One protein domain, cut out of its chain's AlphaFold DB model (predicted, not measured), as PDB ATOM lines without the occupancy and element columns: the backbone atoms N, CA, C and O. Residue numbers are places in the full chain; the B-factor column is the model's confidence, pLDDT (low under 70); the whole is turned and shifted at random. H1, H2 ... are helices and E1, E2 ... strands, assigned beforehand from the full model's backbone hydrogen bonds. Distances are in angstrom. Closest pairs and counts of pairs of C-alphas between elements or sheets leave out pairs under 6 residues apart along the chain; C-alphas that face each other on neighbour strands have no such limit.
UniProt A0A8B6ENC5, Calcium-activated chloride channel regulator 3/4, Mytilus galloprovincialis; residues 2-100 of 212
ATOM      1  N   SER A   2     -83.410  63.902  35.567       87.94
ATOM      2  CA  SER A   2     -82.746  65.179  35.899       87.94
ATOM      3  C   SER A   2     -81.333  65.261  35.295       87.94
ATOM      4  O   SER A   2     -80.694  64.217  35.148       87.94
ATOM      5  N   LEU A   3     -80.865  66.462  34.942       88.56
ATOM      6  CA  LEU A   3     -79.466  66.745  34.576       88.56
ATOM      7  C   LEU A   3     -78.533  66.732  35.792       88.56
ATOM      8  O   LEU A   3     -77.394  66.301  35.682       88.56
ATOM      9  N   GLU A   4     -79.046  67.127  36.955       87.19
ATOM     10  CA  GLU A   4     -78.273  67.259  38.198       87.19
ATOM     11  C   GLU A   4     -78.095  65.930  38.941       87.19
ATOM     12  O   GLU A   4     -77.451  65.868  39.989       87.19
ATOM     13  N   ILE A   5     -78.697  64.842  38.443       88.38
ATOM     14  CA  ILE A   5     -78.521  63.535  39.073       88.38
ATOM     15  C   ILE A   5     -77.119  63.009  38.762       88.38
ATOM     16  O   ILE A   5     -76.783  62.714  37.617       88.38
ATOM     17  N   THR A   6     -76.298  62.886  39.799       89.38
ATOM     18  CA  THR A   6     -74.938  62.356  39.688       89.38
ATOM     19  C   THR A   6     -74.920  60.854  39.948       89.38
ATOM     20  O   THR A   6     -75.814  60.295  40.590       89.38
ATOM     21  N   GLY A   7     -73.919  60.175  39.399       88.94
ATOM     22  CA  GLY A   7     -73.802  58.730  39.495       88.94
ATOM     23  C   GLY A   7     -72.704  58.177  38.606       88.94
ATOM     24  O   GLY A   7     -71.988  58.920  37.933       88.94
ATOM     25  N   GLU A   8     -72.621  56.854  38.568       89.06
ATOM     26  CA  GLU A   8     -71.619  56.130  37.796       89.06
ATOM     27  C   GLU A   8     -72.270  55.240  36.740       89.06
ATOM     28  O   GLU A   8     -73.308  54.616  36.961       89.06
ATOM     29  N   ASN A   9     -71.624  55.134  35.580       88.44
ATOM     30  CA  ASN A   9     -72.006  54.177  34.551       88.44
ATOM     31  C   ASN A   9     -71.240  52.868  34.765       88.44
ATOM     32  O   ASN A   9     -70.016  52.820  34.608       88.44
ATOM     33  N   LYS A  10     -71.964  51.799  35.103       91.06
ATOM     34  CA  LYS A  10     -71.397  50.467  35.343       91.06
ATOM     35  C   LYS A  10     -72.141  49.392  34.560       91.06
ATOM     36  O   LYS A  10     -73.321  49.529  34.234       91.06
ATOM     37  N   LYS A  11     -71.463  48.277  34.303       90.38
ATOM     38  CA  LYS A  11     -72.093  47.056  33.791       90.38
ATOM     39  C   LYS A  11     -73.039  46.476  34.828       90.38
ATOM     40  O   LYS A  11     -72.653  46.285  35.981       90.38
ATOM     41  N   ARG A  12     -74.249  46.113  34.397       81.88
ATOM     42  CA  ARG A  12     -75.312  45.590  35.273       81.88
ATOM     43  C   ARG A  12     -74.888  44.396  36.144       81.88
ATOM     44  O   ARG A  12     -75.402  44.264  37.247       81.88
ATOM     45  N   HIS A  13     -74.007  43.528  35.641       83.69
ATOM     46  CA  HIS A  13     -73.701  42.230  36.262       83.69
ATOM     47  C   HIS A  13     -72.281  42.093  36.822       83.69
ATOM     48  O   HIS A  13     -72.011  41.121  37.518       83.69
ATOM     49  N   SER A  14     -71.368  43.021  36.522       82.75
ATOM     50  CA  SER A  14     -69.947  42.872  36.876       82.75
ATOM     51  C   SER A  14     -69.337  44.086  37.572       82.75
ATOM     52  O   SER A  14     -68.149  44.058  37.876       82.75
ATOM     53  N   SER A  15     -70.109  45.159  37.803       77.06
ATOM     54  CA  SER A  15     -69.631  46.418  38.407       77.06
ATOM     55  C   SER A  15     -68.395  47.026  37.721       77.06
ATOM     56  O   SER A  15     -67.733  47.906  38.271       77.06
ATOM     57  N   GLN A  16     -68.079  46.579  36.504       88.75
ATOM     58  CA  GLN A  16     -67.026  47.140  35.666       88.75
ATOM     59  C   GLN A  16     -67.501  48.456  35.053       88.75
ATOM     60  O   GLN A  16     -68.701  48.667  34.861       88.75
ATOM     61  N   ASN A  17     -66.556  49.331  34.712       89.62
ATOM     62  CA  ASN A  17     -66.861  50.562  33.989       89.62
ATOM     63  C   ASN A  17     -67.439  50.245  32.607       89.62
ATOM     64  O   ASN A  17     -67.015  49.289  31.951       89.62
ATOM     65  N   CYS A  18     -68.388  51.070  32.174       90.50
ATOM     66  CA  CYS A  18     -68.937  50.950  30.833       90.50
ATOM     67  C   CYS A  18     -67.914  51.317  29.760       90.50
ATOM     68  O   CYS A  18     -67.128  52.252  29.918       90.50
ATOM     69  N   ARG A  19     -67.985  50.616  28.633       89.94
ATOM     70  CA  ARG A  19     -67.305  50.969  27.389       89.94
ATOM     71  C   ARG A  19     -68.245  51.768  26.496       89.94
ATOM     72  O   ARG A  19     -69.426  51.437  26.368       89.94
ATOM     73  N   LEU A  20     -67.702  52.813  25.886       87.12
ATOM     74  CA  LEU A  20     -68.377  53.600  24.859       87.12
ATOM     75  C   LEU A  20     -67.870  53.156  23.485       87.12
ATOM     76  O   LEU A  20     -66.698  52.802  23.345       87.12
ATOM     77  N   ASP A  21     -68.745  53.164  22.485       84.81
ATOM     78  CA  ASP A  21     -68.337  53.017  21.089       84.81
ATOM     79  C   ASP A  21     -67.778  54.335  20.516       84.81
ATOM     80  O   ASP A  21     -67.706  55.361  21.200       84.81
ATOM     81  N   SER A  22     -67.380  54.322  19.240       87.69
ATOM     82  CA  SER A  22     -66.838  55.495  18.538       87.69
ATOM     83  C   SER A  22     -67.818  56.669  18.420       87.69
ATOM     84  O   SER A  22     -67.394  57.777  18.108       87.69
ATOM     85  N   THR A  23     -69.110  56.454  18.685       83.44
ATOM     86  CA  THR A  23     -70.152  57.493  18.698       83.44
ATOM     87  C   THR A  23     -70.443  58.022  20.105       83.44
ATOM     88  O   THR A  23     -71.320  58.865  20.282       83.44
ATOM     89  N   GLY A  24     -69.722  57.532  21.122       79.38
ATOM     90  CA  GLY A  24     -69.971  57.856  22.525       79.38
ATOM     91  C   GLY A  24     -71.164  57.106  23.122       79.38
ATOM     92  O   GLY A  24     -71.576  57.403  24.245       79.38
ATOM     93  N   LYS A  25     -71.735  56.128  22.405       81.56
ATOM     94  CA  LYS A  25     -72.869  55.348  22.895       81.56
ATOM     95  C   LYS A  25     -72.369  54.220  23.803       81.56
ATOM     96  O   LYS A  25     -71.471  53.469  23.418       81.56
ATOM     97  N   PRO A  26     -72.947  54.065  25.003       83.81
ATOM     98  CA  PRO A  26     -72.561  52.994  25.907       83.81
ATOM     99  C   PRO A  26     -73.018  51.619  25.404       83.81
ATOM    100  O   PRO A  26     -74.076  51.476  24.783       83.81
ATOM    101  N   GLU A  27     -72.225  50.591  25.711       88.19
ATOM    102  CA  GLU A  27     -72.565  49.182  25.478       88.19
ATOM    103  C   GLU A  27     -73.920  48.781  26.105       88.19
ATOM    104  O   GLU A  27     -74.410  49.398  27.052       88.19
ATOM    105  N   ARG A  28     -74.567  47.734  25.566       85.56
ATOM    106  CA  ARG A  28     -75.972  47.391  25.893       85.56
ATOM    107  C   ARG A  28     -76.227  47.099  27.378       85.56
ATOM    108  O   ARG A  28     -77.326  47.370  27.877       85.56
ATOM    109  N   ASP A  29     -75.256  46.508  28.063       88.38
ATOM    110  CA  ASP A  29     -75.320  46.129  29.477       88.38
ATOM    111  C   ASP A  29     -74.932  47.269  30.433       88.38
ATOM    112  O   ASP A  29     -75.062  47.116  31.652       88.38
ATOM    113  N   CYS A  30     -74.527  48.421  29.897       88.75
ATOM    114  CA  CYS A  30     -74.256  49.613  30.678       88.75
ATOM    115  C   CYS A  30     -75.537  50.173  31.305       88.75
ATOM    116  O   CYS A  30     -76.586  50.304  30.658       88.75
ATOM    117  N   ARG A  31     -75.459  50.516  32.588       87.88
ATOM    118  CA  ARG A  31     -76.529  51.165  33.343       87.88
ATOM    119  C   ARG A  31     -75.954  52.316  34.157       87.88
ATOM    120  O   ARG A  31     -74.848  52.227  34.683       87.88
ATOM    121  N   PHE A  32     -76.740  53.381  34.261       87.69
ATOM    122  CA  PHE A  32     -76.456  54.500  35.147       87.69
ATOM    123  C   PHE A  32     -76.926  54.161  36.563       87.69
ATOM    124  O   PHE A  32     -78.084  53.781  36.757       87.69
ATOM    125  N   PHE A  33     -76.038  54.303  37.541       88.75
ATOM    126  CA  PHE A  33     -76.303  54.085  38.957       88.75
ATOM    127  C   PHE A  33     -76.178  55.417  39.701       88.75
ATOM    128  O   PHE A  33     -75.059  55.899  39.877       88.75
ATOM    129  N   PRO A  34     -77.294  56.026  40.139       89.62
ATOM    130  CA  PRO A  34     -77.246  57.279  40.879       89.62
ATOM    131  C   PRO A  34     -76.533  57.122  42.220       89.62
ATOM    132  O   PRO A  34     -76.732  56.117  42.913       89.62
ATOM    133  N   HIS A  35     -75.789  58.151  42.622       89.31
ATOM    134  CA  HIS A  35     -75.328  58.270  44.001       89.31
ATOM    135  C   HIS A  35     -76.537  58.394  44.934       89.31
ATOM    136  O   HIS A  35     -77.493  59.116  44.651       89.31
ATOM    137  N   ARG A  36     -76.514  57.644  46.038       85.75
ATOM    138  CA  ARG A  36     -77.617  57.575  47.013       85.75
ATOM    139  C   ARG A  36     -77.294  58.279  48.326       85.75
ATOM    140  O   ARG A  36     -78.023  58.117  49.299       85.75
ATOM    141  N   ASP A  37     -76.170  58.979  48.377       81.56
ATOM    142  CA  ASP A  37     -75.727  59.659  49.581       81.56
ATOM    143  C   ASP A  37     -76.443  61.004  49.774       81.56
ATOM    144  O   ASP A  37     -77.122  61.532  48.889       81.56
ATOM    145  N   ASN A  38     -76.263  61.578  50.961       75.56
ATOM    146  CA  ASN A  38     -76.860  62.857  51.337       75.56
ATOM    147  C   ASN A  38     -76.226  64.060  50.610       75.56
ATOM    148  O   ASN A  38     -76.580  65.197  50.910       75.56
ATOM    149  N   ARG A  39     -75.270  63.841  49.694       79.06
ATOM    150  CA  ARG A  39     -74.663  64.898  48.871       79.06
ATOM    151  C   ARG A  39     -75.400  65.078  47.546       79.06
ATOM    152  O   ARG A  39     -75.093  66.020  46.819       79.06
ATOM    153  N   ALA A  40     -76.357  64.206  47.221       82.94
ATOM    154  CA  ALA A  40     -77.210  64.381  46.056       82.94
ATOM    155  C   ALA A  40     -77.988  65.707  46.152       82.94
ATOM    156  O   ALA A  40     -78.653  65.993  47.144       82.94
ATOM    157  N   THR A  41     -77.892  66.528  45.108       87.12
ATOM    158  CA  THR A  41     -78.560  67.837  45.017       87.12
ATOM    159  C   THR A  41     -79.770  67.809  44.089       87.12
ATOM    160  O   THR A  41     -80.588  68.729  44.113       87.12
ATOM    161  N   ALA A  42     -79.914  66.755  43.279       90.00
ATOM    162  CA  ALA A  42     -81.005  66.605  42.330       90.00
ATOM    163  C   ALA A  42     -82.350  66.444  43.045       90.00
ATOM    164  O   ALA A  42     -82.544  65.494  43.801       90.00
ATOM    165  N   LYS A  43     -83.305  67.322  42.743       90.81
ATOM    166  CA  LYS A  43     -84.686  67.246  43.239       90.81
ATOM    167  C   LYS A  43     -85.624  66.522  42.275       90.81
ATOM    168  O   LYS A  43     -86.624  65.939  42.693       90.81
ATOM    169  N   GLY A  44     -85.308  66.552  40.980       90.44
ATOM    170  CA  GLY A  44     -86.098  65.906  39.930       90.44
ATOM    171  C   GLY A  44     -85.782  64.416  39.754       90.44
ATOM    172  O   GLY A  44     -84.681  63.970  40.065       90.44
ATOM    173  N   SER A  45     -86.696  63.676  39.112       91.56
ATOM    174  CA  SER A  45     -86.642  62.230  38.772       91.56
ATOM    175  C   SER A  45     -87.469  61.308  39.674       91.56
ATOM    176  O   SER A  45     -87.172  60.114  39.730       91.56
ATOM    177  N   ILE A  46     -88.524  61.808  40.322       91.44
ATOM    178  CA  ILE A  46     -89.356  61.006  41.239       91.44
ATOM    179  C   ILE A  46     -89.878  59.688  40.628       91.44
ATOM    180  O   ILE A  46     -89.938  58.673  41.309       91.44
ATOM    181  N   MET A  47     -90.139  59.650  39.317       88.38
ATOM    182  CA  MET A  47     -90.631  58.452  38.613       88.38
ATOM    183  C   MET A  47     -89.552  57.407  38.269       88.38
ATOM    184  O   MET A  47     -89.862  56.392  37.652       88.38
ATOM    185  N   SER A  48     -88.280  57.653  38.593       88.44
ATOM    186  CA  SER A  48     -87.159  56.766  38.227       88.44
ATOM    187  C   SER A  48     -86.141  56.568  39.347       88.44
ATOM    188  O   SER A  48     -85.506  55.519  39.410       88.44
ATOM    189  N   HIS A  49     -85.940  57.575  40.196       90.25
ATOM    190  CA  HIS A  49     -84.887  57.602  41.212       90.25
ATOM    191  C   HIS A  49     -85.417  58.134  42.549       90.25
ATOM    192  O   HIS A  49     -84.712  58.846  43.253       90.25
ATOM    193  N   SER A  50     -86.654  57.777  42.906       91.56
ATOM    194  CA  SER A  50     -87.279  58.123  44.196       91.56
ATOM    195  C   SER A  50     -86.508  57.621  45.421       91.56
ATOM    196  O   SER A  50     -86.762  58.068  46.531       91.56
ATOM    197  N   PHE A  51     -85.565  56.697  45.233       89.81
ATOM    198  CA  PHE A  51     -84.673  56.210  46.285       89.81
ATOM    199  C   PHE A  51     -83.499  57.154  46.597       89.81
ATOM    200  O   PHE A  51     -82.742  56.876  47.524       89.81
ATOM    201  N   VAL A  52     -83.282  58.214  45.810       90.75
ATOM    202  CA  VAL A  52     -82.267  59.237  46.097       90.75
ATOM    203  C   VAL A  52     -82.888  60.258  47.059       90.75
ATOM    204  O   VAL A  52     -83.889  60.864  46.683       90.75
ATOM    205  N   PRO A  53     -82.328  60.488  48.264       89.62
ATOM    206  CA  PRO A  53     -83.000  61.265  49.314       89.62
ATOM    207  C   PRO A  53     -83.419  62.687  48.919       89.62
ATOM    208  O   PRO A  53     -84.428  63.191  49.401       89.62
ATOM    209  N   SER A  54     -82.662  63.339  48.035       90.00
ATOM    210  CA  SER A  54     -82.958  64.694  47.564       90.00
ATOM    211  C   SER A  54     -84.100  64.759  46.544       90.00
ATOM    212  O   SER A  54     -84.618  65.844  46.289       90.00
ATOM    213  N   VAL A  55     -84.498  63.628  45.947       91.38
ATOM    214  CA  VAL A  55     -85.491  63.563  44.869       91.38
ATOM    215  C   VAL A  55     -86.904  63.510  45.439       91.38
ATOM    216  O   VAL A  55     -87.309  62.522  46.042       91.38
ATOM    217  N   HIS A  56     -87.696  64.543  45.163       90.56
ATOM    218  CA  HIS A  56     -89.082  64.642  45.633       90.56
ATOM    219  C   HIS A  56     -90.032  65.290  44.610       90.56
ATOM    220  O   HIS A  56     -91.180  65.583  44.935       90.56
ATOM    221  N   GLN A  57     -89.581  65.547  43.377       89.62
ATOM    222  CA  GLN A  57     -90.415  66.163  42.339       89.62
ATOM    223  C   GLN A  57     -90.176  65.583  40.938       89.62
ATOM    224  O   GLN A  57     -89.211  64.852  40.666       89.62
ATOM    225  N   PHE A  58     -91.099  65.886  40.024       90.69
ATOM    226  CA  PHE A  58     -90.941  65.571  38.607       90.69
ATOM    227  C   PHE A  58     -89.817  66.409  37.992       90.69
ATOM    228  O   PHE A  58     -89.518  67.507  38.456       90.69
ATOM    229  N   CYS A  59     -89.176  65.878  36.948       90.88
ATOM    230  CA  CYS A  59     -88.312  66.711  36.115       90.88
ATOM    231  C   CYS A  59     -89.192  67.674  35.318       90.88
ATOM    232  O   CYS A  59     -90.243  67.257  34.821       90.88
ATOM    233  N   ASP A  60     -88.730  68.906  35.163       89.88
ATOM    234  CA  ASP A  60     -89.390  69.935  34.368       89.88
ATOM    235  C   ASP A  60     -88.375  70.541  33.384       89.88
ATOM    236  O   ASP A  60     -87.199  70.703  33.712       89.88
ATOM    237  N   SER A  61     -88.816  70.870  32.170       86.50
ATOM    238  CA  SER A  61     -88.027  71.662  31.216       86.50
ATOM    239  C   SER A  61     -88.066  73.165  31.524       86.50
ATOM    240  O   SER A  61     -87.253  73.910  30.989       86.50
ATOM    241  N   LYS A  62     -89.016  73.619  32.356       75.12
ATOM    242  CA  LYS A  62     -89.258  75.033  32.705       75.12
ATOM    243  C   LYS A  62     -89.182  75.331  34.210       75.12
ATOM    244  O   LYS A  62     -89.635  76.387  34.631       75.12
ATOM    245  N   GLY A  63     -88.696  74.397  35.025       63.00
ATOM    246  CA  GLY A  63     -88.784  74.524  36.480       63.00
ATOM    247  C   GLY A  63     -87.874  75.618  37.051       63.00
ATOM    248  O   GLY A  63     -86.746  75.779  36.595       63.00
ATOM    249  N   ASP A  64     -88.324  76.281  38.120       59.91
ATOM    250  CA  ASP A  64     -87.578  77.317  38.867       59.91
ATOM    251  C   ASP A  64     -86.295  76.805  39.548       59.91
ATOM    252  O   ASP A  64     -85.505  77.574  40.094       59.91
ATOM    253  N   SER A  65     -86.071  75.488  39.554       66.88
ATOM    254  CA  SER A  65     -84.916  74.879  40.197       66.88
ATOM    255  C   SER A  65     -84.077  74.096  39.199       66.88
ATOM    256  O   SER A  65     -84.502  73.048  38.710       66.88
ATOM    257  N   LEU A  66     -82.834  74.549  39.000       77.44
ATOM    258  CA  LEU A  66     -81.800  73.828  38.244       77.44
ATOM    259  C   LEU A  66     -81.682  72.360  38.698       77.44
ATOM    260  O   LEU A  66     -81.523  71.464  37.877       77.44
ATOM    261  N   SER A  67     -81.912  72.100  39.990       84.31
ATOM    262  CA  SER A  67     -81.913  70.763  40.600       84.31
ATOM    263  C   SER A  67     -82.942  69.764  40.034       84.31
ATOM    264  O   SER A  67     -82.838  68.560  40.289       84.31
ATOM    265  N   ALA A  68     -83.943  70.213  39.270       88.50
ATOM    266  CA  ALA A  68     -84.939  69.353  38.624       88.50
ATOM    267  C   ALA A  68     -85.022  69.531  37.103       88.50
ATOM    268  O   ALA A  68     -85.980  69.053  36.486       88.50
ATOM    269  N   LEU A  69     -84.018  70.168  36.498       91.38
ATOM    270  CA  LEU A  69     -83.984  70.399  35.062       91.38
ATOM    271  C   LEU A  69     -83.929  69.073  34.292       91.38
ATOM    272  O   LEU A  69     -83.109  68.196  34.573       91.38
ATOM    273  N   HIS A  70     -84.827  68.915  33.324       92.75
ATOM    274  CA  HIS A  70     -84.952  67.691  32.538       92.75
ATOM    275  C   HIS A  70     -83.808  67.503  31.530       92.75
ATOM    276  O   HIS A  70     -83.461  68.397  30.767       92.75
ATOM    277  N   ASN A  71     -83.269  66.286  31.479       91.38
ATOM    278  CA  ASN A  71     -82.304  65.819  30.492       91.38
ATOM    279  C   ASN A  71     -83.045  65.164  29.317       91.38
ATOM    280  O   ASN A  71     -83.385  63.973  29.355       91.38
ATOM    281  N   ASN A  72     -83.263  65.935  28.254       92.19
ATOM    282  CA  ASN A  72     -83.910  65.479  27.020       92.19
ATOM    283  C   ASN A  72     -83.049  64.504  26.189       92.19
ATOM    284  O   ASN A  72     -83.597  63.784  25.355       92.19
ATOM    285  N   LEU A  73     -81.740  64.418  26.447       88.31
ATOM    286  CA  LEU A  73     -80.816  63.497  25.774       88.31
ATOM    287  C   LEU A  73     -80.703  62.136  26.473       88.31
ATOM    288  O   LEU A  73     -80.111  61.202  25.932       88.31
ATOM    289  N   ALA A  74     -81.270  61.987  27.675       87.00
ATOM    290  CA  ALA A  74     -81.194  60.728  28.404       87.00
ATOM    291  C   ALA A  74     -81.900  59.587  27.630       87.00
ATOM    292  O   ALA A  74     -83.045  59.767  27.199       87.00
ATOM    293  N   PRO A  75     -81.289  58.391  27.513       85.00
ATOM    294  CA  PRO A  75     -81.827  57.275  26.735       85.00
ATOM    295  C   PRO A  75     -82.925  56.529  27.511       85.00
ATOM    296  O   PRO A  75     -82.734  55.411  27.986       85.00
ATOM    297  N   ASN A  76     -84.081  57.166  27.688       85.56
ATOM    298  CA  ASN A  76     -85.226  56.610  28.409       85.56
ATOM    299  C   ASN A  76     -86.500  56.621  27.550       85.56
ATOM    300  O   ASN A  76     -86.606  57.342  26.557       85.56
ATOM    301  N   LEU A  77     -87.480  55.809  27.954       89.94
ATOM    302  CA  LEU A  77     -88.721  55.625  27.203       89.94
ATOM    303  C   LEU A  77     -89.560  56.906  27.111       89.94
ATOM    304  O   LEU A  77     -90.209  57.120  26.092       89.94
ATOM    305  N   GLN A  78     -89.521  57.758  28.141       91.69
ATOM    306  CA  GLN A  78     -90.227  59.039  28.154       91.69
ATOM    307  C   GLN A  78     -89.706  59.952  27.038       91.69
ATOM    308  O   GLN A  78     -90.488  60.412  26.214       91.69
ATOM    309  N   ASN A  79     -88.388  60.151  26.946       92.75
ATOM    310  CA  ASN A  79     -87.784  60.957  25.885       92.75
ATOM    311  C   ASN A  79     -88.078  60.373  24.502       92.75
ATOM    312  O   ASN A  79     -88.435  61.116  23.591       92.75
ATOM    313  N   PHE A  80     -87.997  59.048  24.359       92.50
ATOM    314  CA  PHE A  80     -88.286  58.377  23.094       92.50
ATOM    315  C   PHE A  80     -89.747  58.548  22.648       92.50
ATOM    316  O   PHE A  80     -90.004  58.870  21.493       92.50
ATOM    317  N   ARG A  81     -90.715  58.357  23.554       95.19
ATOM    318  CA  ARG A  81     -92.150  58.407  23.221       95.19
ATOM    319  C   ARG A  81     -92.727  59.817  23.178       95.19
ATOM    320  O   ARG A  81     -93.707  60.044  22.481       95.19
ATOM    321  N   CYS A  82     -92.146  60.751  23.924       93.88
ATOM    322  CA  CYS A  82     -92.688  62.096  24.105       93.88
ATOM    323  C   CYS A  82     -91.809  63.185  23.472       93.88
ATOM    324  O   CYS A  82     -91.925  64.350  23.848       93.88
ATOM    325  N   GLY A  83     -90.926  62.830  22.531       93.75
ATOM    326  CA  GLY A  83     -90.105  63.794  21.787       93.75
ATOM    327  C   GLY A  83     -89.161  64.604  22.678       93.75
ATOM    328  O   GLY A  83     -89.031  65.811  22.508       93.75
ATOM    329  N   GLY A  84     -88.568  63.960  23.684       92.44
ATOM    330  CA  GLY A  84     -87.650  64.596  24.635       92.44
ATOM    331  C   GLY A  84     -88.320  65.431  25.731       92.44
ATOM    332  O   GLY A  84     -87.608  65.994  26.561       92.44
ATOM    333  N   LYS A  85     -89.656  65.513  25.773       93.19
ATOM    334  CA  LYS A  85     -90.385  66.267  26.806       93.19
ATOM    335  C   LYS A  85     -90.266  65.621  28.184       93.19
ATOM    336  O   LYS A  85     -90.313  64.395  28.321       93.19
ATOM    337  N   SER A  86     -90.196  66.463  29.213       91.81
ATOM    338  CA  SER A  86     -90.233  66.011  30.601       91.81
ATOM    339  C   SER A  86     -91.598  65.412  30.959       91.81
ATOM    340  O   SER A  86     -92.606  65.669  30.296       91.81
ATOM    341  N   ALA A  87     -91.654  64.611  32.026       90.75
ATOM    342  CA  ALA A  87     -92.927  64.087  32.524       90.75
ATOM    343  C   ALA A  87     -93.886  65.226  32.917       90.75
ATOM    344  O   ALA A  87     -95.078  65.157  32.627       90.75
ATOM    345  N   TRP A  88     -93.355  66.296  33.517       89.88
ATOM    346  CA  TRP A  88     -94.145  67.456  33.914       89.88
ATOM    347  C   TRP A  88     -94.690  68.238  32.710       89.88
ATOM    348  O   TRP A  88     -95.851  68.638  32.714       89.88
ATOM    349  N   ASP A  89     -93.910  68.381  31.633       90.62
ATOM    350  CA  ASP A  89     -94.400  68.985  30.386       90.62
ATOM    351  C   ASP A  89     -95.578  68.222  29.797       90.62
ATOM    352  O   ASP A  89     -96.523  68.843  29.326       90.62
ATOM    353  N   VAL A  90     -95.528  66.889  29.818       91.88
ATOM    354  CA  VAL A  90     -96.611  66.054  29.287       91.88
ATOM    355  C   VAL A  90     -97.857  66.164  30.163       91.88
ATOM    356  O   VAL A  90     -98.942  66.396  29.635       91.88
ATOM    357  N   MET A  91     -97.716  66.079  31.489       89.75
ATOM    358  CA  MET A  91     -98.862  66.191  32.399       89.75
ATOM    359  C   MET A  91     -99.554  67.551  32.278       89.75
ATOM    360  O   MET A  91    -100.769  67.582  32.128       89.75
ATOM    361  N   ARG A  92     -98.803  68.659  32.209       86.94
ATOM    362  CA  ARG A  92     -99.364  70.020  32.070       86.94
ATOM    363  C   ARG A  92    -100.181  70.249  30.796       86.94
ATOM    364  O   ARG A  92    -100.930  71.216  30.726       86.94
ATOM    365  N   THR A  93    -100.033  69.406  29.773       88.38
ATOM    366  CA  THR A  93    -100.875  69.501  28.566       88.38
ATOM    367  C   THR A  93    -102.251  68.866  28.726       88.38
ATOM    368  O   THR A  93    -103.138  69.155  27.924       88.38
ATOM    369  N   HIS A  94    -102.438  68.006  29.728       89.12
ATOM    370  CA  HIS A  94    -103.702  67.324  29.969       89.12
ATOM    371  C   HIS A  94    -104.699  68.266  30.656       89.12
ATOM    372  O   HIS A  94    -104.301  69.092  31.475       89.12
ATOM    373  N   LEU A  95    -105.993  68.133  30.344       86.75
ATOM    374  CA  LEU A  95    -107.046  69.022  30.862       86.75
ATOM    375  C   LEU A  95    -107.076  69.057  32.397       86.75
ATOM    376  O   LEU A  95    -107.202  70.130  32.974       86.75
ATOM    377  N   ASP A  96    -106.828  67.912  33.038       82.44
ATOM    378  CA  ASP A  96    -106.740  67.788  34.501       82.44
ATOM    379  C   ASP A  96    -105.643  68.651  35.151       82.44
ATOM    380  O   ASP A  96    -105.672  68.836  36.362       82.44
ATOM    381  N   PHE A  97    -104.669  69.156  34.382       81.38
ATOM    382  CA  PHE A  97    -103.538  69.952  34.885       81.38
ATOM    383  C   PHE A  97    -103.354  71.297  34.164       81.38
ATOM    384  O   PHE A  97    -102.559  72.125  34.607       81.38
ATOM    385  N   LYS A  98    -104.036  71.519  33.034       76.44
ATOM    386  CA  LYS A  98    -103.863  72.713  32.194       76.44
ATOM    387  C   LYS A  98    -104.435  73.972  32.850       76.44
ATOM    388  O   LYS A  98    -103.819  75.030  32.758       76.44
ATOM    389  N   ASP A  99    -105.568  73.826  33.535       71.62
ATOM    390  CA  ASP A  99    -106.334  74.931  34.127       71.62
ATOM    391  C   ASP A  99    -106.375  74.858  35.666       71.62
ATOM    392  O   ASP A  99    -107.223  75.469  36.318       71.62
ATOM    393  N   THR A 100    -105.457  74.103  36.280       66.06
ATOM    394  CA  THR A 100    -105.381  74.002  37.741       66.06
ATOM    395  C   THR A 100    -104.622  75.180  38.328       66.06
ATOM    396  O   THR A 100    -103.471  75.434  37.967       66.06
TER     397      THR A 100
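What this domain is: This is residues 2 to 100 of the 212 residues of the protein "Calcium-activated chloride channel regulator 3/4" of Mytilus galloprovincialis (UniProt A0A8B6ENC5). With little regular structure, this elongated, loop-rich body has the hairpin of E1 and E2 toward one end, H1 among loops in the middle and H4 toward the other end. Its 99 printed residues, 28 in named elements, hold two antiparallel strands, then four short helices, a mixed class. It is only just compact, close to loose, with radius of gyration of the C-alphas 14.9 A and spans 48 by 31 by 20 A.

Where its parts are: E1, residues 7 to 11, begins at C-alpha 7 (-73.802, 58.730, 39.495). E2 is residues 30 to 34, H1 46 to 49, H2 77 to 81, H3 87 to 91 and H4 95 to 98, ending at C-alpha 98 (-103.863, 72.713, 32.194).

How they stand to each other: E1 and E2 form a hairpin, antiparallel at 151 degrees, with N 8 and O 33 within hydrogen-bond range at 2.9 A. H2 and H3 are close but not clearly touching, the closest C-alphas, of Gln 78 and Ala 87, 7.2 A apart. H2 and H3 have every O i to N i+4 pair within range.

The domain as a whole: The printed part has no cut. E1 to E2, E2 to H1 and H1 to H2 are long links. Residues 63 to 65 and 100 have pLDDT under 70.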